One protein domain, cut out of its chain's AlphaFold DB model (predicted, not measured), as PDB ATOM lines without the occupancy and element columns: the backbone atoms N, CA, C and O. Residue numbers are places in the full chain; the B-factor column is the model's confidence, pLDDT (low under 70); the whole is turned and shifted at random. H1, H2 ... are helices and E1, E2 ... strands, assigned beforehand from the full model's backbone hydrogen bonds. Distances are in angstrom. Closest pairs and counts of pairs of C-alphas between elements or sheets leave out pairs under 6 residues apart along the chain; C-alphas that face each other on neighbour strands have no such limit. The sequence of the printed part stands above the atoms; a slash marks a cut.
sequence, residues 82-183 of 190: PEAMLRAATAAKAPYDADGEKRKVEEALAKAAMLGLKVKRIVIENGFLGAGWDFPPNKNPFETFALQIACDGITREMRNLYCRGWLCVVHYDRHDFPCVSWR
ATOM      1  N   PRO A  82     -17.561 -13.288  -3.221       45.25
ATOM      2  CA  PRO A  82     -16.375 -14.096  -3.489       45.25
ATOM      3  C   PRO A  82     -15.248 -13.744  -2.509       45.25
ATOM      4  O   PRO A  82     -14.917 -12.572  -2.341       45.25
ATOM      5  N   GLU A  83     -14.615 -14.744  -1.893       47.56
ATOM      6  CA  GLU A  83     -13.559 -14.545  -0.883       47.56
ATOM      7  C   GLU A  83     -12.394 -13.680  -1.409       47.56
ATOM      8  O   GLU A  83     -11.793 -12.901  -0.672       47.56
ATOM      9  N   ALA A  84     -12.130 -13.738  -2.718       47.97
ATOM     10  CA  ALA A  84     -11.153 -12.895  -3.405       47.97
ATOM     11  C   ALA A  84     -11.477 -11.388  -3.341       47.97
ATOM     12  O   ALA A  84     -10.559 -10.577  -3.219       47.97
ATOM     13  N   MET A  85     -12.758 -11.000  -3.380       49.12
ATOM     14  CA  MET A  85     -13.175  -9.599  -3.232       49.12
ATOM     15  C   MET A  85     -13.015  -9.114  -1.794       49.12
ATOM     16  O   MET A  85     -12.508  -8.013  -1.582       49.12
ATOM     17  N   LEU A  86     -13.352  -9.964  -0.816       46.62
ATOM     18  CA  LEU A  86     -13.131  -9.669   0.599       46.62
ATOM     19  C   LEU A  86     -11.630  -9.487   0.890       46.62
ATOM     20  O   LEU A  86     -11.234  -8.527   1.546       46.62
ATOM     21  N   ARG A  87     -10.780 -10.362   0.328       47.06
ATOM     22  CA  ARG A  87      -9.317 -10.274   0.458       47.06
ATOM     23  C   ARG A  87      -8.741  -9.016  -0.196       47.06
ATOM     24  O   ARG A  87      -7.873  -8.377   0.395       47.06
ATOM     25  N   ALA A  88      -9.237  -8.623  -1.372       47.91
ATOM     26  CA  ALA A  88      -8.834  -7.383  -2.039       47.91
ATOM     27  C   ALA A  88      -9.247  -6.129  -1.242       47.91
ATOM     28  O   ALA A  88      -8.465  -5.185  -1.138       47.91
ATOM     29  N   ALA A  89     -10.431  -6.146  -0.618       46.12
ATOM     30  CA  ALA A  89     -10.889  -5.093   0.285       46.12
ATOM     31  C   ALA A  89      -9.991  -4.950   1.525       46.12
ATOM     32  O   ALA A  89      -9.663  -3.830   1.915       46.12
ATOM     33  N   THR A  90      -9.545  -6.070   2.105       46.53
ATOM     34  CA  THR A  90      -8.629  -6.090   3.258       46.53
ATOM     35  C   THR A  90      -7.164  -5.805   2.905       46.53
ATOM     36  O   THR A  90      -6.374  -5.498   3.791       46.53
ATOM     37  N   ALA A  91      -6.777  -5.890   1.625       43.16
ATOM     38  CA  ALA A  91      -5.407  -5.638   1.161       43.16
ATOM     39  C   ALA A  91      -5.092  -4.143   0.942       43.16
ATOM     40  O   ALA A  91      -3.938  -3.780   0.689       43.16
ATOM     41  N   ALA A  92      -6.093  -3.261   1.036       46.94
ATOM     42  CA  ALA A  92      -5.888  -1.819   0.979       46.94
ATOM     43  C   ALA A  92      -5.123  -1.345   2.234       46.94
ATOM     44  O   ALA A  92      -5.653  -1.344   3.337       46.94
ATOM     45  N   LYS A  93      -3.860  -0.929   2.057       42.00
ATOM     46  CA  LYS A  93      -2.929  -0.485   3.121       42.00
ATOM     47  C   LYS A  93      -3.290   0.846   3.811       42.00
ATOM     48  O   LYS A  93      -2.548   1.282   4.687       42.00
ATOM     49  N   ALA A  94      -4.379   1.505   3.420       50.47
ATOM     50  CA  ALA A  94      -4.864   2.735   4.046       50.47
ATOM     51  C   ALA A  94      -6.086   2.428   4.929       50.47
ATOM     52  O   ALA A  94      -6.843   1.517   4.585       50.47
ATOM     53  N   PRO A  95      -6.318   3.170   6.030       55.56
ATOM     54  CA  PRO A  95      -7.548   3.033   6.803       55.56
ATOM     55  C   PRO A  95      -8.741   3.286   5.877       55.56
ATOM     56  O   PRO A  95      -8.899   4.372   5.320       55.56
ATOM     57  N   TYR A  96      -9.534   2.244   5.655       63.75
ATOM     58  CA  TYR A  96     -10.720   2.321   4.822       63.75
ATOM     59  C   TYR A  96     -11.854   2.969   5.618       63.75
ATOM     60  O   TYR A  96     -12.373   2.371   6.561       63.75
ATOM     61  N   ASP A  97     -12.234   4.186   5.232       76.69
ATOM     62  CA  ASP A  97     -13.364   4.902   5.823       76.69
ATOM     63  C   ASP A  97     -14.690   4.402   5.229       76.69
ATOM     64  O   ASP A  97     -15.276   5.004   4.327       76.69
ATOM     65  N   ALA A  98     -15.142   3.252   5.733       71.19
ATOM     66  CA  ALA A  98     -16.406   2.646   5.329       71.19
ATOM     67  C   ALA A  98     -17.594   3.583   5.574       71.19
ATOM     68  O   ALA A  98     -18.522   3.616   4.772       71.19
ATOM     69  N   ASP A  99     -17.577   4.342   6.669       71.94
ATOM     70  CA  ASP A  99     -18.698   5.199   7.048       71.94
ATOM     71  C   ASP A  99     -18.754   6.468   6.188       71.94
ATOM     72  O   ASP A  99     -19.840   6.890   5.782       71.94
ATOM     73  N   GLY A 100     -17.600   7.024   5.811       70.94
ATOM     74  CA  GLY A 100     -17.514   8.092   4.818       70.94
ATOM     75  C   GLY A 100     -17.994   7.661   3.431       70.94
ATOM     76  O   GLY A 100     -18.690   8.422   2.756       70.94
ATOM     77  N   GLU A 101     -17.682   6.439   2.992       78.75
ATOM     78  CA  GLU A 101     -18.188   5.918   1.715       78.75
ATOM     79  C   GLU A 101     -19.692   5.616   1.746       78.75
ATOM     80  O   GLU A 101     -20.394   5.978   0.800       78.75
ATOM     81  N   LYS A 102     -20.217   5.049   2.842       78.06
ATOM     82  CA  LYS A 102     -21.667   4.873   3.041       78.06
ATOM     83  C   LYS A 102     -22.410   6.204   2.939       78.06
ATOM     84  O   LYS A 102     -23.380   6.302   2.189       78.06
ATOM     85  N   ARG A 103     -21.907   7.247   3.611       74.38
ATOM     86  CA  ARG A 103     -22.507   8.589   3.574       74.38
ATOM     87  C   ARG A 103     -22.536   9.173   2.162       74.38
ATOM     88  O   ARG A 103     -23.539   9.751   1.762       74.38
ATOM     89  N   LYS A 104     -21.473   8.991   1.372       77.06
ATOM     90  CA  LYS A 104     -21.459   9.442  -0.033       77.06
ATOM     91  C   LYS A 104     -22.554   8.773  -0.860       77.06
ATOM     92  O   LYS A 104     -23.156   9.430  -1.706       77.06
ATOM     93  N   VAL A 105     -22.819   7.488  -0.620       82.56
ATOM     94  CA  VAL A 105     -23.908   6.767  -1.292       82.56
ATOM     95  C   VAL A 105     -25.273   7.282  -0.841       82.56
ATOM     96  O   VAL A 105     -26.129   7.513  -1.689       82.56
ATOM     97  N   GLU A 106     -25.469   7.530   0.453       81.12
ATOM     98  CA  GLU A 106     -26.701   8.129   0.993       81.12
ATOM     99  C   GLU A 106     -26.983   9.511   0.386       81.12
ATOM    100  O   GLU A 106     -28.081   9.764  -0.109       81.12
ATOM    101  N   GLU A 107     -25.976  10.387   0.330       72.56
ATOM    102  CA  GLU A 107     -26.090  11.707  -0.299       72.56
ATOM    103  C   GLU A 107     -26.404  11.609  -1.797       72.56
ATOM    104  O   GLU A 107     -27.187  12.399  -2.331       72.56
ATOM    105  N   ALA A 108     -25.790  10.652  -2.497       76.94
ATOM    106  CA  ALA A 108     -26.043  10.440  -3.915       76.94
ATOM    107  C   ALA A 108     -27.463   9.911  -4.166       76.94
ATOM    108  O   ALA A 108     -28.117  10.362  -5.106       76.94
ATOM    109  N   LEU A 109     -27.967   9.024  -3.304       77.38
ATOM    110  CA  LEU A 109     -29.347   8.538  -3.345       77.38
ATOM    111  C   LEU A 109     -30.346   9.667  -3.078       77.38
ATOM    112  O   LEU A 109     -31.320   9.788  -3.817       77.38
ATOM    113  N   ALA A 110     -30.085  10.534  -2.097       73.94
ATOM    114  CA  ALA A 110     -30.921  11.707  -1.836       73.94
ATOM    115  C   ALA A 110     -30.961  12.657  -3.047       73.94
ATOM    116  O   ALA A 110     -32.027  13.123  -3.445       73.94
ATOM    117  N   LYS A 111     -29.815  12.891  -3.702       75.44
ATOM    118  CA  LYS A 111     -29.751  13.683  -4.943       75.44
ATOM    119  C   LYS A 111     -30.499  13.030  -6.100       75.44
ATOM    120  O   LYS A 111     -31.168  13.730  -6.853       75.44
ATOM    121  N   ALA A 112     -30.409  11.711  -6.234       74.81
ATOM    122  CA  ALA A 112     -31.149  10.960  -7.240       74.81
ATOM    123  C   ALA A 112     -32.668  11.058  -7.004       74.81
ATOM    124  O   ALA A 112     -33.412  11.339  -7.943       74.81
ATOM    125  N   ALA A 113     -33.114  10.941  -5.750       75.00
ATOM    126  CA  ALA A 113     -34.520  11.069  -5.376       75.00
ATOM    127  C   ALA A 113     -35.092  12.461  -5.696       75.00
ATOM    128  O   ALA A 113     -36.188  12.554  -6.245       75.00
ATOM    129  N   MET A 114     -34.320  13.538  -5.483       71.62
ATOM    130  CA  MET A 114     -34.710  14.896  -5.907       71.62
ATOM    131  C   MET A 114     -34.928  15.021  -7.426       71.62
ATOM    132  O   MET A 114     -35.672  15.889  -7.875       71.62
ATOM    133  N   LEU A 115     -34.291  14.159  -8.225       73.44
ATOM    134  CA  LEU A 115     -34.468  14.086  -9.678       73.44
ATOM    135  C   LEU A 115     -35.576  13.104 -10.098       73.44
ATOM    136  O   LEU A 115     -35.762  12.869 -11.293       73.44
ATOM    137  N   GLY A 116     -36.306  12.530  -9.137       75.88
ATOM    138  CA  GLY A 116     -37.348  11.532  -9.363       75.88
ATOM    139  C   GLY A 116     -36.820  10.122  -9.640       75.88
ATOM    140  O   GLY A 116     -37.592   9.269 -10.066       75.88
ATOM    141  N   LEU A 117     -35.525   9.868  -9.426       80.12
ATOM    142  CA  LEU A 117     -34.917   8.551  -9.611       80.12
ATOM    143  C   LEU A 117     -35.021   7.734  -8.328       80.12
ATOM    144  O   LEU A 117     -34.558   8.170  -7.270       80.12
ATOM    145  N   LYS A 118     -35.567   6.520  -8.427       83.75
ATOM    146  CA  LYS A 118     -35.744   5.643  -7.263       83.75
ATOM    147  C   LYS A 118     -35.160   4.263  -7.499       83.75
ATOM    148  O   LYS A 118     -35.324   3.681  -8.566       83.75
ATOM    149  N   VAL A 119     -34.507   3.700  -6.490       80.94
ATOM    150  CA  VAL A 119     -34.072   2.305  -6.507       80.94
ATOM    151  C   VAL A 119     -35.304   1.431  -6.314       80.94
ATOM    152  O   VAL A 119     -35.894   1.394  -5.241       80.94
ATOM    153  N   LYS A 120     -35.691   0.705  -7.360       80.81
ATOM    154  CA  LYS A 120     -36.836  -0.210  -7.339       80.81
ATOM    155  C   LYS A 120     -36.472  -1.576  -6.771       80.81
ATOM    156  O   LYS A 120     -37.295  -2.235  -6.144       80.81
ATOM    157  N   ARG A 121     -35.257  -2.047  -7.055       74.69
ATOM    158  CA  ARG A 121     -34.756  -3.337  -6.565       74.69
ATOM    159  C   ARG A 121     -33.241  -3.364  -6.524       74.69
ATOM    160  O   ARG A 121     -32.593  -2.781  -7.387       74.69
ATOM    161  N   ILE A 122     -32.693  -4.131  -5.594       77.44
ATOM    162  CA  ILE A 122     -31.280  -4.508  -5.573       77.44
ATOM    163  C   ILE A 122     -31.205  -5.987  -5.951       77.44
ATOM    164  O   ILE A 122     -31.963  -6.807  -5.436       77.44
ATOM    165  N   VAL A 123     -30.324  -6.318  -6.888       72.88
ATOM    166  CA  VAL A 123     -30.137  -7.667  -7.423       72.88
ATOM    167  C   VAL A 123     -28.684  -8.067  -7.208       72.88
ATOM    168  O   VAL A 123     -27.782  -7.268  -7.440       72.88
ATOM    169  N   ILE A 124     -28.452  -9.298  -6.761       71.25
ATOM    170  CA  ILE A 124     -27.107  -9.852  -6.613       71.25
ATOM    171  C   ILE A 124     -26.993 -11.036  -7.565       71.25
ATOM    172  O   ILE A 124     -27.576 -12.090  -7.323       71.25
ATOM    173  N   GLU A 125     -26.233 -10.864  -8.638       68.62
ATOM    174  CA  GLU A 125     -26.022 -11.888  -9.663       68.62
ATOM    175  C   GLU A 125     -24.527 -12.147  -9.820       68.62
ATOM    176  O   GLU A 125     -23.722 -11.220  -9.894       68.62
ATOM    177  N   ASN A 126     -24.132 -13.423  -9.832       65.44
ATOM    178  CA  ASN A 126     -22.731 -13.847  -9.954       65.44
ATOM    179  C   ASN A 126     -21.780 -13.210  -8.918       65.44
ATOM    180  O   ASN A 126     -20.597 -13.020  -9.189       65.44
ATOM    181  N   GLY A 127     -22.287 -12.870  -7.728       62.00
ATOM    182  CA  GLY A 127     -21.506 -12.207  -6.678       62.00
ATOM    183  C   GLY A 127     -21.319 -10.699  -6.879       62.00
ATOM    184  O   GLY A 127     -20.549 -10.092  -6.143       62.00
ATOM    185  N   PHE A 128     -22.026 -10.086  -7.833       64.00
ATOM    186  CA  PHE A 128     -22.015  -8.646  -8.072       64.00
ATOM    187  C   PHE A 128     -23.361  -8.019  -7.720       64.00
ATOM    188  O   PHE A 128     -24.413  -8.529  -8.100       64.00
ATOM    189  N   LEU A 129     -23.314  -6.872  -7.040       76.31
ATOM    190  CA  LEU A 129     -24.493  -6.055  -6.766       76.31
ATOM    191  C   LEU A 129     -24.855  -5.209  -7.998       76.31
ATOM    192  O   LEU A 129     -24.005  -4.524  -8.582       76.31
ATOM    193  N   GLY A 130     -26.127  -5.256  -8.374       72.50
ATOM    194  CA  GLY A 130     -26.788  -4.373  -9.327       72.50
ATOM    195  C   GLY A 130     -28.037  -3.742  -8.709       72.50
ATOM    196  O   GLY A 130     -28.592  -4.259  -7.739       72.50
ATOM    197  N   ALA A 131     -28.490  -2.627  -9.272       78.62
ATOM    198  CA  ALA A 131     -29.711  -1.949  -8.858       78.62
ATOM    199  C   ALA A 131     -30.591  -1.680 -10.081       78.62
ATOM    200  O   ALA A 131     -30.116  -1.232 -11.122       78.62
ATOM    201  N   GLY A 132     -31.877  -1.997  -9.962       80.75
ATOM    202  CA  GLY A 132     -32.900  -1.598 -10.916       80.75
ATOM    203  C   GLY A 132     -33.488  -0.261 -10.489       80.75
ATOM    204  O   GLY A 132     -33.926  -0.131  -9.346       80.75
ATOM    205  N   TRP A 133     -33.509   0.695 -11.409       85.12
ATOM    206  CA  TRP A 133     -33.954   2.062 -11.164       85.12
ATOM    207  C   TRP A 133     -35.300   2.332 -11.825       85.12
ATOM    208  O   TRP A 133     -35.594   1.799 -12.896       85.12
ATOM    209  N   ASP A 134     -36.102   3.150 -11.162       84.44
ATOM    210  CA  ASP A 134     -37.297   3.760 -11.715       84.44
ATOM    211  C   ASP A 134     -36.967   5.178 -12.179       84.44
ATOM    212  O   ASP A 134     -36.276   5.923 -11.475       84.44
ATOM    213  N   PHE A 135     -37.439   5.523 -13.375       78.88
ATOM    214  CA  PHE A 135     -37.172   6.805 -14.020       78.88
ATOM    215  C   PHE A 135     -38.480   7.577 -14.175       78.88
ATOM    216  O   PHE A 135     -39.497   6.982 -14.541       78.88
ATOM    217  N   PRO A 136     -38.473   8.902 -13.962       76.00
ATOM    218  CA  PRO A 136     -39.670   9.699 -14.155       76.00
ATOM    219  C   PRO A 136     -40.137   9.622 -15.620       76.00
ATOM    220  O   PRO A 136     -39.309   9.696 -16.538       76.00
ATOM    221  N   PRO A 137     -41.453   9.494 -15.864       63.19
ATOM    222  CA  PRO A 137     -41.991   9.458 -17.217       63.19
ATOM    223  C   PRO A 137     -41.726  10.790 -17.939       63.19
ATOM    224  O   PRO A 137     -41.689  11.851 -17.318       63.19
ATOM    225  N   ASN A 138     -41.586  10.737 -19.267       65.44
ATOM    226  CA  ASN A 138     -41.438  11.894 -20.169       65.44
ATOM    227  C   ASN A 138     -40.072  12.608 -20.179       65.44
ATOM    228  O   ASN A 138     -39.995  13.793 -20.503       65.44
ATOM    229  N   LYS A 139     -38.974  11.904 -19.889       69.44
ATOM    230  CA  LYS A 139     -37.619  12.426 -20.130       69.44
ATOM    231  C   LYS A 139     -37.220  12.277 -21.595       69.44
ATOM    232  O   LYS A 139     -37.519  11.269 -22.233       69.44
ATOM    233  N   ASN A 140     -36.533  13.281 -22.141       78.19
ATOM    234  CA  ASN A 140     -35.964  13.157 -23.482       78.19
ATOM    235  C   ASN A 140     -34.825  12.102 -23.484       78.19
ATOM    236  O   ASN A 140     -34.293  11.759 -22.421       78.19
ATOM    237  N   PRO A 141     -34.431  11.561 -24.652       73.25
ATOM    238  CA  PRO A 141     -33.433  10.490 -24.717       73.25
ATOM    239  C   PRO A 141     -32.066  10.861 -24.121       73.25
ATOM    240  O   PRO A 141     -31.414  10.017 -23.510       73.25
ATOM    241  N   PHE A 142     -31.642  12.121 -24.249       72.19
ATOM    242  CA  PHE A 142     -30.358  12.594 -23.720       72.19
ATOM    243  C   PHE A 142     -30.363  12.698 -22.192       72.19
ATOM    244  O   PHE A 142     -29.415  12.264 -21.540       72.19
ATOM    245  N   GLU A 143     -31.443  13.217 -21.610       71.25
ATOM    246  CA  GLU A 143     -31.648  13.245 -20.163       71.25
ATOM    247  C   GLU A 143     -31.733  11.832 -19.600       71.25
ATOM    248  O   GLU A 143     -31.104  11.538 -18.591       71.25
ATOM    249  N   THR A 144     -32.448  10.936 -20.282       73.94
ATOM    250  CA  THR A 144     -32.550   9.528 -19.881       73.94
ATOM    251  C   THR A 144     -31.168   8.877 -19.830       73.94
ATOM    252  O   THR A 144     -30.828   8.232 -18.841       73.94
ATOM    253  N   PHE A 145     -30.333   9.116 -20.844       71.81
ATOM    254  CA  PHE A 145     -28.962   8.613 -20.882       71.81
ATOM    255  C   PHE A 145     -28.090   9.187 -19.752       71.81
ATOM    256  O   PHE A 145     -27.379   8.443 -19.077       71.81
ATOM    257  N   ALA A 146     -28.173  10.495 -19.492       74.00
ATOM    258  CA  ALA A 146     -27.427  11.132 -18.408       74.00
ATOM    259  C   ALA A 146     -27.856  10.611 -17.022       74.00
ATOM    260  O   ALA A 146     -27.008  10.327 -16.173       74.00
ATOM    261  N   LEU A 147     -29.164  10.434 -16.806       77.00
ATOM    262  CA  LEU A 147     -29.714   9.857 -15.579       77.00
ATOM    263  C   LEU A 147     -29.290   8.395 -15.417       77.00
ATOM    264  O   LEU A 147     -28.972   7.976 -14.306       77.00
ATOM    265  N   GLN A 148     -29.221   7.631 -16.508       78.38
ATOM    266  CA  GLN A 148     -28.753   6.248 -16.482       78.38
ATOM    267  C   GLN A 148     -27.276   6.152 -16.082       78.38
ATOM    268  O   GLN A 148     -26.945   5.365 -15.198       78.38
ATOM    269  N   ILE A 149     -26.406   7.015 -16.622       74.94
ATOM    270  CA  ILE A 149     -24.998   7.102 -16.194       74.94
ATOM    271  C   ILE A 149     -24.894   7.420 -14.697       74.94
ATOM    272  O   ILE A 149     -24.074   6.828 -13.991       74.94
ATOM    273  N   ALA A 150     -25.717   8.344 -14.197       76.88
ATOM    274  CA  ALA A 150     -25.735   8.681 -12.775       76.88
ATOM    275  C   ALA A 150     -26.169   7.478 -11.914       76.88
ATOM    276  O   ALA A 150     -25.502   7.158 -10.930       76.88
ATOM    277  N   CYS A 151     -27.230   6.774 -12.319       84.25
ATOM    278  CA  CYS A 151     -27.714   5.556 -11.662       84.25
ATOM    279  C   CYS A 151     -26.648   4.451 -11.634       84.25
ATOM    280  O   CYS A 151     -26.421   3.826 -10.594       84.25
ATOM    281  N   ASP A 152     -25.951   4.234 -12.751       84.50
ATOM    282  CA  ASP A 152     -24.859   3.263 -12.858       84.50
ATOM    283  C   ASP A 152     -23.684   3.638 -11.947       84.50
ATOM    284  O   ASP A 152     -23.095   2.771 -11.294       84.50
ATOM    285  N   GLY A 153     -23.379   4.935 -11.838       81.50
ATOM    286  CA  GLY A 153     -22.388   5.465 -10.905       81.50
ATOM    287  C   GLY A 153     -22.727   5.135  -9.451       81.50
ATOM    288  O   GLY A 153     -21.902   4.548  -8.752       81.50
ATOM    289  N   ILE A 154     -23.954   5.430  -9.013       86.62
ATOM    290  CA  ILE A 154     -24.414   5.123  -7.646       86.62
ATOM    291  C   ILE A 154     -24.390   3.610  -7.399       86.62
ATOM    292  O   ILE A 154     -23.876   3.147  -6.382       86.62
ATOM    293  N   THR A 155     -24.866   2.826  -8.368       86.81
ATOM    294  CA  THR A 155     -24.863   1.356  -8.303       86.81
ATOM    295  C   THR A 155     -23.446   0.801  -8.158       86.81
ATOM    296  O   THR A 155     -23.225  -0.164  -7.424       86.81
ATOM    297  N   ARG A 156     -22.458   1.412  -8.823       83.88
ATOM    298  CA  ARG A 156     -21.046   1.036  -8.693       83.88
ATOM    299  C   ARG A 156     -20.510   1.317  -7.291       83.88
ATOM    300  O   ARG A 156     -19.807   0.468  -6.752       83.88
ATOM    301  N   GLU A 157     -20.856   2.448  -6.686       84.81
ATOM    302  CA  GLU A 157     -20.444   2.749  -5.308       84.81
ATOM    303  C   GLU A 157     -21.102   1.796  -4.296       84.81
ATOM    304  O   GLU A 157     -20.425   1.238  -3.431       84.81
ATOM    305  N   MET A 158     -22.395   1.490  -4.467       83.12
ATOM    306  CA  MET A 158     -23.083   0.451  -3.686       83.12
ATOM    307  C   MET A 158     -22.396  -0.915  -3.835       83.12
ATOM    308  O   MET A 158     -22.208  -1.637  -2.856       83.12
ATOM    309  N   ARG A 159     -21.973  -1.269  -5.056       81.62
ATOM    310  CA  ARG A 159     -21.217  -2.496  -5.333       81.62
ATOM    311  C   ARG A 159     -19.850  -2.495  -4.655       81.62
ATOM    312  O   ARG A 159     -19.457  -3.528  -4.124       81.62
ATOM    313  N   ASN A 160     -19.131  -1.376  -4.649       81.12
ATOM    314  CA  ASN A 160     -17.837  -1.276  -3.973       81.12
ATOM    315  C   ASN A 160     -17.977  -1.557  -2.472       81.12
ATOM    316  O   ASN A 160     -17.216  -2.357  -1.928       81.12
ATOM    317  N   LEU A 161     -18.989  -0.970  -1.829       80.25
ATOM    318  CA  LEU A 161     -19.315  -1.238  -0.427       80.25
ATOM    319  C   LEU A 161     -19.709  -2.705  -0.200       80.25
ATOM    320  O   LEU A 161     -19.234  -3.327   0.750       80.25
ATOM    321  N   TYR A 162     -20.468  -3.296  -1.125       76.56
ATOM    322  CA  TYR A 162     -20.815  -4.719  -1.097       76.56
ATOM    323  C   TYR A 162     -19.594  -5.642  -1.149       76.56
ATOM    324  O   TYR A 162     -19.459  -6.529  -0.306       76.56
ATOM    325  N   CYS A 163     -18.654  -5.399  -2.064       72.69
ATOM    326  CA  CYS A 163     -17.403  -6.159  -2.161       72.69
ATOM    327  C   CYS A 163     -16.557  -6.079  -0.879       72.69
ATOM    328  O   CYS A 163     -15.752  -6.967  -0.604       72.69
ATOM    329  N   ARG A 164     -16.747  -5.013  -0.097       72.00
ATOM    330  CA  ARG A 164     -16.071  -4.756   1.180       72.00
ATOM    331  C   ARG A 164     -16.865  -5.227   2.392       72.00
ATOM    332  O   ARG A 164     -16.473  -4.964   3.524       72.00
ATOM    333  N   GLY A 165     -17.962  -5.933   2.159       67.38
ATOM    334  CA  GLY A 165     -18.725  -6.572   3.208       67.38
ATOM    335  C   GLY A 165     -19.876  -5.727   3.763       67.38
ATOM    336  O   GLY A 165     -20.289  -5.958   4.896       67.38
ATOM    337  N   TRP A 166     -20.415  -4.776   2.999       72.44
ATOM    338  CA  TRP A 166     -21.559  -3.956   3.412       72.44
ATOM    339  C   TRP A 166     -22.716  -4.061   2.426       72.44
ATOM    340  O   TRP A 166     -22.597  -3.694   1.263       72.44
ATOM    341  N   LEU A 167     -23.869  -4.521   2.899       71.56
ATOM    342  CA  LEU A 167     -25.107  -4.529   2.132       71.56
ATOM    343  C   LEU A 167     -25.935  -3.289   2.476       71.56
ATOM    344  O   LEU A 167     -26.149  -3.001   3.653       71.56
ATOM    345  N   CYS A 168     -26.424  -2.588   1.457       68.56
ATOM    346  CA  CYS A 168     -27.423  -1.535   1.616       68.56
ATOM    347  C   CYS A 168     -28.827  -2.079   1.364       68.56
ATOM    348  O   CYS A 168     -29.049  -2.888   0.461       68.56
ATOM    349  N   VAL A 169     -29.779  -1.571   2.138       71.88
ATOM    350  CA  VAL A 169     -31.211  -1.680   1.881       71.88
ATOM    351  C   VAL A 169     -31.751  -0.262   1.781       71.88
ATOM    352  O   VAL A 169     -31.449   0.569   2.636       71.88
ATOM    353  N   VAL A 170     -32.503   0.020   0.721       72.88
ATOM    354  CA  VAL A 170     -33.067   1.344   0.448       72.88
ATOM    355  C   VAL A 170     -34.582   1.240   0.530       72.88
ATOM    356  O   VAL A 170     -35.185   0.440  -0.185       72.88
ATOM    357  N   HIS A 171     -35.173   2.052   1.395       71.25
ATOM    358  CA  HIS A 171     -36.609   2.280   1.496       71.25
ATOM    359  C   HIS A 171     -36.901   3.739   1.159       71.25
ATOM    360  O   HIS A 171     -36.008   4.576   1.251       71.25
ATOM    361  N   TYR A 172     -38.127   4.044   0.759       70.75
ATOM    362  CA  TYR A 172     -38.563   5.414   0.510       70.75
ATOM    363  C   TYR A 172     -39.687   5.752   1.481       70.75
ATOM    364  O   TYR A 172     -40.568   4.920   1.702       70.75
ATOM    365  N   ASP A 173     -39.630   6.935   2.084       65.94
ATOM    366  CA  ASP A 173     -40.704   7.419   2.945       65.94
ATOM    367  C   ASP A 173     -41.897   7.954   2.127       65.94
ATOM    368  O   ASP A 173     -41.916   7.917   0.894       65.94
ATOM    369  N   ARG A 174     -42.917   8.475   2.819       53.62
ATOM    370  CA  ARG A 174     -44.121   9.053   2.188       53.62
ATOM    371  C   ARG A 174     -43.835  10.299   1.338       53.62
ATOM    372  O   ARG A 174     -44.703  10.714   0.575       53.62
ATOM    373  N   HIS A 175     -42.657  10.900   1.481       63.69
ATOM    374  CA  HIS A 175     -42.193  12.067   0.734       63.69
ATOM    375  C   HIS A 175     -41.137  11.703  -0.313       63.69
ATOM    376  O   HIS A 175     -40.470  12.592  -0.841       63.69
ATOM    377  N   ASP A 176     -40.997  10.414  -0.631       63.22
ATOM    378  CA  ASP A 176     -40.030   9.901  -1.593       63.22
ATOM    379  C   ASP A 176     -38.562  10.144  -1.214       63.22
ATOM    380  O   ASP A 176     -37.668  10.064  -2.063       63.22
ATOM    381  N   PHE A 177     -38.281  10.387   0.066       65.19
ATOM    382  CA  PHE A 177     -36.922  10.488   0.568       65.19
ATOM    383  C   PHE A 177     -36.332   9.088   0.815       65.19
ATOM    384  O   PHE A 177     -36.999   8.236   1.409       65.19
ATOM    385  N   PRO A 178     -35.084   8.810   0.384       68.00
ATOM    386  CA  PRO A 178     -34.471   7.501   0.563       68.00
ATOM    387  C   PRO A 178     -33.961   7.301   1.998       68.00
ATOM    388  O   PRO A 178     -32.990   7.919   2.431       68.00
ATOM    389  N   CYS A 179     -34.560   6.354   2.710       66.38
ATOM    390  CA  CYS A 179     -34.079   5.810   3.971       66.38
ATOM    391  C   CYS A 179     -33.152   4.616   3.695       66.38
ATOM    392  O   CYS A 179     -33.594   3.555   3.250       66.38
ATOM    393  N   VAL A 180     -31.855   4.779   3.958       71.81
ATOM    394  CA  VAL A 180     -30.847   3.738   3.715       71.81
ATOM    395  C   VAL A 180     -30.449   3.082   5.028       71.81
ATOM    396  O   VAL A 180     -30.124   3.760   6.000       71.81
ATOM    397  N   SER A 181     -30.429   1.752   5.052       66.38
ATOM    398  CA  SER A 181     -29.845   0.984   6.148       66.38
ATOM    399  C   SER A 181     -28.692   0.124   5.644       66.38
ATOM    400  O   SER A 181     -28.762  -0.490   4.577       66.38
ATOM    401  N   TRP A 182     -27.610   0.083   6.422       72.38
ATOM    402  CA  TRP A 182     -26.421  -0.705   6.117       72.38
ATOM    403  C   TRP A 182     -26.323  -1.890   7.058       72.38
ATOM    404  O   TRP A 182     -26.418  -1.737   8.276       72.38
ATOM    405  N   ARG A 183     -26.084  -3.072   6.499       57.09
ATOM    406  CA  ARG A 183     -25.875  -4.298   7.264       57.09
ATOM    407  C   ARG A 183     -24.548  -4.938   6.868       57.09
ATOM    408  O   ARG A 183     -24.180  -4.881   5.692       57.09
TER     409      ARG A 183
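This is residues 82 to 183 of the 190 residues of an uncharacterized protein of Komagataeibacter nataicola (UniProt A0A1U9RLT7). Two long helices, H2 and H3, run side by side in opposite ways, and two strand hairpins cover them: E1 and E2 pack on H3, while E3 and E4 lie mainly over H2. The short helix H1 sits at one end of the long axis, set off from the hairpins and from H2. The printed part has 102 residues, with three named helices and four named strands in the order H1 H2 E1 E2 H3 E3 E4; the class is mixed, helices and strands, and the two sheets, E1 - E2 and E3 - E4, are antiparallel. The whole is compact, with a radius of gyration of the C-alphas of 14.5 A, yet elongated, with spans of 45 by 26 by 22 A.

Find C-alpha 118 at (-35.744, 5.643, -7.263); from there strand E1, residues 118 to 125, runs 20.2 A. E2, residues 128 to 134, comes back over 20.0 A. Next look for the longest helix, H3, residues 141 to 163, which runs 32.3 A from C-alpha 141 at (-33.433, 10.490, -24.717). After it come E3, residues 166 to 172, 19.6 A long, and E4, residues 178 to 183, 16.1 A long, ending with C-alpha 183 at (-25.875, -4.298, 7.264). Earlier in the printed part you meet H1, residues 83 to 90, 10.6 A long, and H2, residues 98 to 114, 24.7 A long.

Begin at the hairpin of E1 and E2, antiparallel at 154 degrees, where N 123 and O 130 are 2.8 A apart, within hydrogen-bond range. E2 has 11 pairs of C-alphas within 8 A of H3, the closest being Leu 129 and Arg 159 at 5.0 A. H3, with residues 151 to 161 alone, touches H2 at a shallow tilt of 23 degrees, opposite ways; their closest C-alphas, Val 105 and Ile 154, are 6.6 A apart. Look next at the hairpin of E3 and E4, antiparallel at 155 degrees, with N 169 and O 181 within hydrogen-bond range at 2.9 A. The closest C-alphas of H2 and E4, Ala 110 and Pro 178, are 6.0 A apart. Those of E1 and E3, Val 119 and Val 170, are 7.1 A apart. H1 only just touches H3, with 3 pairs of C-alphas within 8 A, the closest Met 85 and Cys 163 at 5.6 A, about perpendicular at 89 degrees. H1 and H2 are apart. In H1, H2 and H3 every O i to N i+4 pair is within hydrogen-bond range.

The two C-alphas farthest apart, of Lys 93 and Asn 138, are 46.7 A apart. The printed part has no cut, and no link is long. The mean pLDDT of the printed part is 70.5; look for values under 70 at residues 82 to 96, 125 to 128, 137 to 139, 165, 168, 173 to 179, 181 and 183.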